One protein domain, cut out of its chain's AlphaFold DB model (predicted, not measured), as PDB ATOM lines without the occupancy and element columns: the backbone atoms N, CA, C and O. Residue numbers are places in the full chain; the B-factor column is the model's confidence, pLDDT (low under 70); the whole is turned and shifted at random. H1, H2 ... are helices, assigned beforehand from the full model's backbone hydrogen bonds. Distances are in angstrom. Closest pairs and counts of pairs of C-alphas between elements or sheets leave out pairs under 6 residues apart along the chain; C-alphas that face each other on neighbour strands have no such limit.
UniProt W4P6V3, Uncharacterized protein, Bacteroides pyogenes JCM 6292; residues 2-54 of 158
ATOM      1  N   HIS A   2     137.079 184.775 191.371       54.47
ATOM      2  CA  HIS A   2     138.106 183.731 191.569       54.47
ATOM      3  C   HIS A   2     137.627 182.308 191.937       54.47
ATOM      4  O   HIS A   2     138.358 181.349 191.718       54.47
ATOM      5  N   HIS A   3     136.413 182.120 192.464       66.19
ATOM      6  CA  HIS A   3     135.984 180.799 192.968       66.19
ATOM      7  C   HIS A   3     135.781 179.740 191.872       66.19
ATOM      8  O   HIS A   3     135.998 178.554 192.114       66.19
ATOM      9  N   ALA A   4     135.373 180.154 190.670       77.38
ATOM     10  CA  ALA A   4     135.117 179.232 189.564       77.38
ATOM     11  C   ALA A   4     136.414 178.647 188.986       77.38
ATOM     12  O   ALA A   4     136.448 177.474 188.617       77.38
ATOM     13  N   ASP A   5     137.481 179.442 188.935       79.81
ATOM     14  CA  ASP A   5     138.771 179.002 188.404       79.81
ATOM     15  C   ASP A   5     139.481 178.063 189.384       79.81
ATOM     16  O   ASP A   5     139.963 177.011 188.974       79.81
ATOM     17  N   VAL A   6     139.402 178.347 190.688       78.75
ATOM     18  CA  VAL A   6     139.880 177.433 191.740       78.75
ATOM     19  C   VAL A   6     139.125 176.101 191.698       78.75
ATOM     20  O   VAL A   6     139.727 175.033 191.788       78.75
ATOM     21  N   ALA A   7     137.802 176.127 191.506       81.12
ATOM     22  CA  ALA A   7     137.023 174.898 191.366       81.12
ATOM     23  C   ALA A   7     137.461 174.069 190.144       81.12
ATOM     24  O   ALA A   7     137.581 172.845 190.244       81.12
ATOM     25  N   LYS A   8     137.740 174.720 189.005       87.12
ATOM     26  CA  LYS A   8     138.278 174.045 187.813       87.12
ATOM     27  C   LYS A   8     139.643 173.427 188.087       87.12
ATOM     28  O   LYS A   8     139.857 172.278 187.710       87.12
ATOM     29  N   GLU A   9     140.529 174.152 188.758       86.06
ATOM     30  CA  GLU A   9     141.870 173.680 189.100       86.06
ATOM     31  C   GLU A   9     141.821 172.436 190.001       86.06
ATOM     32  O   GLU A   9     142.481 171.436 189.721       86.06
ATOM     33  N   ILE A  10     140.966 172.434 191.031       86.62
ATOM     34  CA  ILE A  10     140.769 171.272 191.915       86.62
ATOM     35  C   ILE A  10     140.336 170.041 191.114       86.62
ATOM     36  O   ILE A  10     140.867 168.945 191.312       86.62
ATOM     37  N   VAL A  11     139.365 170.210 190.215       90.44
ATOM     38  CA  VAL A  11     138.850 169.107 189.396       90.44
ATOM     39  C   VAL A  11     139.907 168.625 188.399       90.44
ATOM     40  O   VAL A  11     140.064 167.419 188.225       90.44
ATOM     41  N   GLN A  12     140.665 169.529 187.776       91.19
ATOM     42  CA  GLN A  12     141.762 169.164 186.874       91.19
ATOM     43  C   GLN A  12     142.851 168.370 187.602       91.19
ATOM     44  O   GLN A  12     143.237 167.298 187.137       91.19
ATOM     45  N   ASN A  13     143.277 168.832 188.779       88.81
ATOM     46  CA  ASN A  13     144.265 168.140 189.605       88.81
ATOM     47  C   ASN A  13     143.780 166.757 190.051       88.81
ATOM     48  O   ASN A  13     144.568 165.814 190.101       88.81
ATOM     49  N   PHE A  14     142.482 166.603 190.329       90.56
ATOM     50  CA  PHE A  14     141.898 165.291 190.597       90.56
ATOM     51  C   PHE A  14     142.050 164.342 189.401       90.56
ATOM     52  O   PHE A  14     142.506 163.213 189.582       90.56
ATOM     53  N   TRP A  15     141.697 164.782 188.189       91.62
ATOM     54  CA  TRP A  15     141.796 163.938 186.995       91.62
ATOM     55  C   TRP A  15     143.241 163.583 186.644       91.62
ATOM     56  O   TRP A  15     143.496 162.438 186.283       91.62
ATOM     57  N   LEU A  16     144.179 164.521 186.800       92.06
ATOM     58  CA  LEU A  16     145.611 164.262 186.625       92.06
ATOM     59  C   LEU A  16     146.105 163.203 187.609       92.06
ATOM     60  O   LEU A  16     146.684 162.201 187.200       92.06
ATOM     61  N   ALA A  17     145.791 163.370 188.894       89.19
ATOM     62  CA  ALA A  17     146.181 162.410 189.914       89.19
ATOM     63  C   ALA A  17     145.573 161.026 189.620       89.19
ATOM     64  O   ALA A  17     146.263 160.009 189.707       89.19
ATOM     65  N   LEU A  18     144.293 160.972 189.236       90.56
ATOM     66  CA  LEU A  18     143.619 159.724 188.876       90.56
ATOM     67  C   LEU A  18     144.260 159.054 187.654       90.56
ATOM     68  O   LEU A  18     144.369 157.830 187.627       90.56
ATOM     69  N   TRP A  19     144.685 159.839 186.664       92.69
ATOM     70  CA  TRP A  19     145.384 159.345 185.481       92.69
ATOM     71  C   TRP A  19     146.747 158.738 185.834       92.69
ATOM     72  O   TRP A  19     147.086 157.658 185.353       92.69
ATOM     73  N   GLU A  20     147.501 159.390 186.719       93.06
ATOM     74  CA  GLU A  20     148.795 158.901 187.211       93.06
ATOM     75  C   GLU A  20     148.656 157.655 188.094       93.06
ATOM     76  O   GLU A  20     149.495 156.754 188.050       93.06
ATOM     77  N   ASN A  21     147.592 157.581 188.900       91.94
ATOM     78  CA  ASN A  21     147.336 156.446 189.777       91.94
ATOM     79  C   ASN A  21     145.844 156.068 189.846       91.94
ATOM     80  O   ASN A  21     145.146 156.418 190.808       91.94
ATOM     81  N   PRO A  22     145.364 155.234 188.906       87.94
ATOM     82  CA  PRO A  22     143.970 154.790 188.880       87.94
ATOM     83  C   PRO A  22     143.542 154.004 190.127       87.94
ATOM     84  O   PRO A  22     142.363 153.969 190.472       87.94
ATOM     85  N   ARG A  23     144.497 153.395 190.848       87.81
ATOM     86  CA  ARG A  23     144.225 152.619 192.071       87.81
ATOM     87  C   ARG A  23     143.856 153.492 193.271       87.81
ATOM     88  O   ARG A  23     143.478 152.950 194.306       87.81
ATOM     89  N   MET A  24     143.955 154.821 193.165       87.38
ATOM     90  CA  MET A  24     143.498 155.703 194.241       87.38
ATOM     91  C   MET A  24     141.979 155.693 194.407       87.38
ATOM     92  O   MET A  24     141.489 156.045 195.480       87.38
ATOM     93  N   LEU A  25     141.240 155.331 193.351       87.50
ATOM     94  CA  LEU A  25     139.790 155.280 193.392       87.50
ATOM     95  C   LEU A  25     139.365 154.170 194.355       87.50
ATOM     96  O   LEU A  25     139.685 153.000 194.159       87.50
ATOM     97  N   ARG A  26     138.633 154.545 195.403       85.44
ATOM     98  CA  ARG A  26     138.090 153.602 196.385       85.44
ATOM     99  C   ARG A  26     136.568 153.602 196.292       85.44
ATOM    100  O   ARG A  26     135.929 154.340 197.043       85.44
ATOM    101  N   PRO A  27     135.992 152.859 195.333       84.75
ATOM    102  CA  PRO A  27     134.551 152.702 195.257       84.75
ATOM    103  C   PRO A  27     134.033 151.931 196.473       84.75
ATOM    104  O   PRO A  27     134.771 151.180 197.117       84.75
ATOM    105  N   ASP A  28     132.763 152.141 196.800       83.44
ATOM    106  CA  ASP A  28     132.074 151.341 197.804       83.44
ATOM    107  C   ASP A  28     131.805 149.906 197.312       83.44
ATOM    108  O   ASP A  28     132.225 149.491 196.229       83.44
ATOM    109  N   LYS A  29     131.110 149.126 198.147       81.75
ATOM    110  CA  LYS A  29     130.781 147.721 197.868       81.75
ATOM    111  C   LYS A  29     129.922 147.550 196.610       81.75
ATOM    112  O   LYS A  29     129.960 146.479 196.014       81.75
ATOM    113  N   ASP A  30     129.211 148.602 196.207       85.50
ATOM    114  CA  ASP A  30     128.327 148.638 195.043       85.50
ATOM    115  C   ASP A  30     129.028 149.236 193.805       85.50
ATOM    116  O   ASP A  30     128.411 149.423 192.756       85.50
ATOM    117  N   GLY A  31     130.330 149.539 193.900       84.19
ATOM    118  CA  GLY A  31     131.115 150.119 192.808       84.19
ATOM    119  C   GLY A  31     130.973 151.639 192.670       84.19
ATOM    120  O   GLY A  31     131.506 152.226 191.726       84.19
ATOM    121  N   CYS A  32     130.289 152.313 193.596       85.62
ATOM    122  CA  CYS A  32     130.054 153.747 193.543       85.62
ATOM    123  C   CYS A  32     131.202 154.527 194.202       85.62
ATOM    124  O   CYS A  32     131.513 154.388 195.383       85.62
ATOM    125  N   ALA A  33     131.831 155.419 193.434       87.69
ATOM    126  CA  ALA A  33     132.923 156.265 193.920       87.69
ATOM    127  C   ALA A  33     132.449 157.600 194.523       87.69
ATOM    128  O   ALA A  33     133.274 158.418 194.925       87.69
ATOM    129  N   LYS A  34     131.133 157.846 194.605       85.19
ATOM    130  CA  LYS A  34     130.566 159.140 195.032       85.19
ATOM    131  C   LYS A  34     131.065 159.566 196.410       85.19
ATOM    132  O   LYS A  34     131.474 160.712 196.577       85.19
ATOM    133  N   VAL A  35     131.055 158.656 197.384       83.06
ATOM    134  CA  VAL A  35     131.509 158.946 198.755       83.06
ATOM    135  C   VAL A  35     132.995 159.307 198.766       83.06
ATOM    136  O   VAL A  35     133.384 160.304 199.373       83.06
ATOM    137  N   PHE A  36     133.815 158.546 198.038       88.00
ATOM    138  CA  PHE A  36     135.242 158.819 197.897       88.00
ATOM    139  C   PHE A  36     135.507 160.178 197.238       88.00
ATOM    140  O   PHE A  36     136.289 160.958 197.779       88.00
ATOM    141  N   LEU A  37     134.831 160.493 196.127       86.56
ATOM    142  CA  LEU A  37     134.982 161.781 195.442       86.56
ATOM    143  C   LEU A  37     134.605 162.946 196.358       86.56
ATOM    144  O   LEU A  37     135.359 163.911 196.459       86.56
ATOM    145  N   MET A  38     133.471 162.847 197.055       84.44
ATOM    146  CA  MET A  38     133.025 163.895 197.978       84.44
ATOM    147  C   MET A  38     134.044 164.124 199.094       84.44
ATOM    148  O   MET A  38     134.360 165.268 199.417       84.44
ATOM    149  N   GLN A  39     134.609 163.050 199.646       84.94
ATOM    150  CA  GLN A  39     135.631 163.153 200.680       84.94
ATOM    151  C   GLN A  39     136.938 163.755 200.142       84.94
ATOM    152  O   GLN A  39     137.516 164.634 200.778       84.94
ATOM    153  N   TYR A  40     137.395 163.300 198.974       86.88
ATOM    154  CA  TYR A  40     138.619 163.785 198.338       86.88
ATOM    155  C   TYR A  40     138.535 165.285 198.040       86.88
ATOM    156  O   TYR A  40     139.406 166.054 198.444       86.88
ATOM    157  N   LEU A  41     137.455 165.710 197.379       86.38
ATOM    158  CA  LEU A  41     137.240 167.108 197.010       86.38
ATOM    159  C   LEU A  41     137.101 167.995 198.248       86.38
ATOM    160  O   LEU A  41     137.690 169.073 198.290       86.38
ATOM    161  N   ARG A  42     136.408 167.522 199.292       84.12
ATOM    162  CA  ARG A  42     136.304 168.240 200.569       84.12
ATOM    163  C   ARG A  42     137.675 168.520 201.180       84.12
ATOM    164  O   ARG A  42     137.922 169.647 201.602       84.12
ATOM    165  N   PHE A  43     138.564 167.526 201.221       81.25
ATOM    166  CA  PHE A  43     139.914 167.723 201.754       81.25
ATOM    167  C   PHE A  43     140.739 168.694 200.907       81.25
ATOM    168  O   PHE A  43     141.451 169.519 201.466       81.25
ATOM    169  N   ARG A  44     140.605 168.657 199.577       82.50
ATOM    170  CA  ARG A  44     141.311 169.594 198.691       82.50
ATOM    171  C   ARG A  44     140.850 171.033 198.858       82.50
ATOM    172  O   ARG A  44     141.682 171.929 198.919       82.50
ATOM    173  N   ILE A  45     139.544 171.241 198.993       81.88
ATOM    174  CA  ILE A  45     138.989 172.555 199.318       81.88
ATOM    175  C   ILE A  45     139.554 173.023 200.665       81.88
ATOM    176  O   ILE A  45     140.050 174.139 200.761       81.88
ATOM    177  N   TYR A  46     139.557 172.156 201.683       76.00
ATOM    178  CA  TYR A  46     140.115 172.487 202.994       76.00
ATOM    179  C   TYR A  46     141.601 172.870 202.933       76.00
ATOM    180  O   TYR A  46     141.990 173.877 203.517       76.00
ATOM    181  N   ASP A  47     142.424 172.113 202.203       74.88
ATOM    182  CA  ASP A  47     143.849 172.416 202.027       74.88
ATOM    183  C   ASP A  47     144.059 173.799 201.391       74.88
ATOM    184  O   ASP A  47     144.916 174.554 201.848       74.88
ATOM    185  N   ILE A  48     143.249 174.160 200.390       75.69
ATOM    186  CA  ILE A  48     143.316 175.471 199.729       75.69
ATOM    187  C   ILE A  48     142.944 176.590 200.697       75.69
ATOM    188  O   ILE A  48     143.679 177.567 200.798       75.69
ATOM    189  N   TYR A  49     141.852 176.442 201.451       68.00
ATOM    190  CA  TYR A  49     141.463 177.440 202.450       68.00
ATOM    191  C   TYR A  49     142.489 177.554 203.581       68.00
ATOM    192  O   TYR A  49     142.752 178.656 204.043       68.00
ATOM    193  N   ARG A  50     143.130 176.453 203.990       68.69
ATOM    194  CA  ARG A  50     144.202 176.489 204.996       68.69
ATOM    195  C   ARG A  50     145.435 177.253 204.507       68.69
ATOM    196  O   ARG A  50     146.077 177.911 205.309       68.69
ATOM    197  N   ILE A  51     145.784 177.143 203.225       64.75
ATOM    198  CA  ILE A  51     146.945 177.837 202.637       64.75
ATOM    199  C   ILE A  51     146.610 179.302 202.318       64.75
ATOM    200  O   ILE A  51     147.467 180.171 202.448       64.75
ATOM    201  N   ALA A  52     145.372 179.578 201.903       61.25
ATOM    202  CA  ALA A  52     144.913 180.911 201.517       61.25
ATOM    203  C   ALA A  52     144.547 181.811 202.707       61.25
ATOM    204  O   ALA A  52     144.432 183.019 202.525       61.25
ATOM    205  N   VAL A  53     144.350 181.248 203.902       51.12
ATOM    206  CA  VAL A  53     144.157 182.011 205.140       51.12
ATOM    207  C   VAL A  53     145.534 182.212 205.781       51.12
ATOM    208  O   VAL A  53     146.087 181.249 206.314       51.12
ATOM    209  N   PRO A  54     146.119 183.426 205.747       46.22
ATOM    210  CA  PRO A  54     147.292 183.709 206.560       46.22
ATOM    211  C   PRO A  54     146.951 183.442 208.031       46.22
ATOM    212  O   PRO A  54     145.859 183.785 208.484       46.22
TER     213      PRO A  54
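This is residues 2 to 54 of the 158 residues of an uncharacterized protein of Bacteroides pyogenes JCM 6292 (UniProt W4P6V3). Two long helices, H1 and H2, cross near their middles as a loose X with few contacts between them, and a long loop of residues 21 to 33 joins them at one end. The loop extends the shape past the helices, with Asp 30 at one tip and Pro 54, just after H2, at the opposite tip. The printed part has 53 residues with two named helices, H1 then H2 along the chain, and no named strand: the class is all helix. It is loose, with a radius of gyration of the C-alphas of 12.5 A, and a rod in outline, spanning 40 by 19 by 17 A.

H1 holds residues 3 to 20 and measures 26.0 A from C-alpha 3 at (135.984, 180.799, 192.968) to C-alpha 20 at (148.795, 158.901, 187.211). H2, the longest helix by residues, holds residues 34 to 52 and measures 26.9 A, ending with C-alpha 52 at (144.913, 180.911, 201.517).

H1 and H2 only just touch, with 3 pairs of C-alphas within 8 A. H1 touches with residue 10 alone and H2 with residues 41 to 45 alone; the closest C-alphas, those of Ile 10 and Arg 44, are 7.0 A apart. Their lines stand at a steep tilt of 57 degrees, opposite ways, and their centres are 11.1 A apart. In both H1 and H2 every O i to N i+4 pair is within hydrogen-bond range. Residues 15 to 23 stand free, of which 15 to 20 belong to H1. Residues 49 to 54 also stand free, of which 49 to 52 belong to H2.

The C-alphas farthest apart, those of Asp 30 and Pro 54, are 41.5 A apart. The printed part has no cut, and the link from H1 to H2, 13 residues, is long. The mean pLDDT of the printed part is 81.7; residues 2 to 3 and 49 to 54 are under 70.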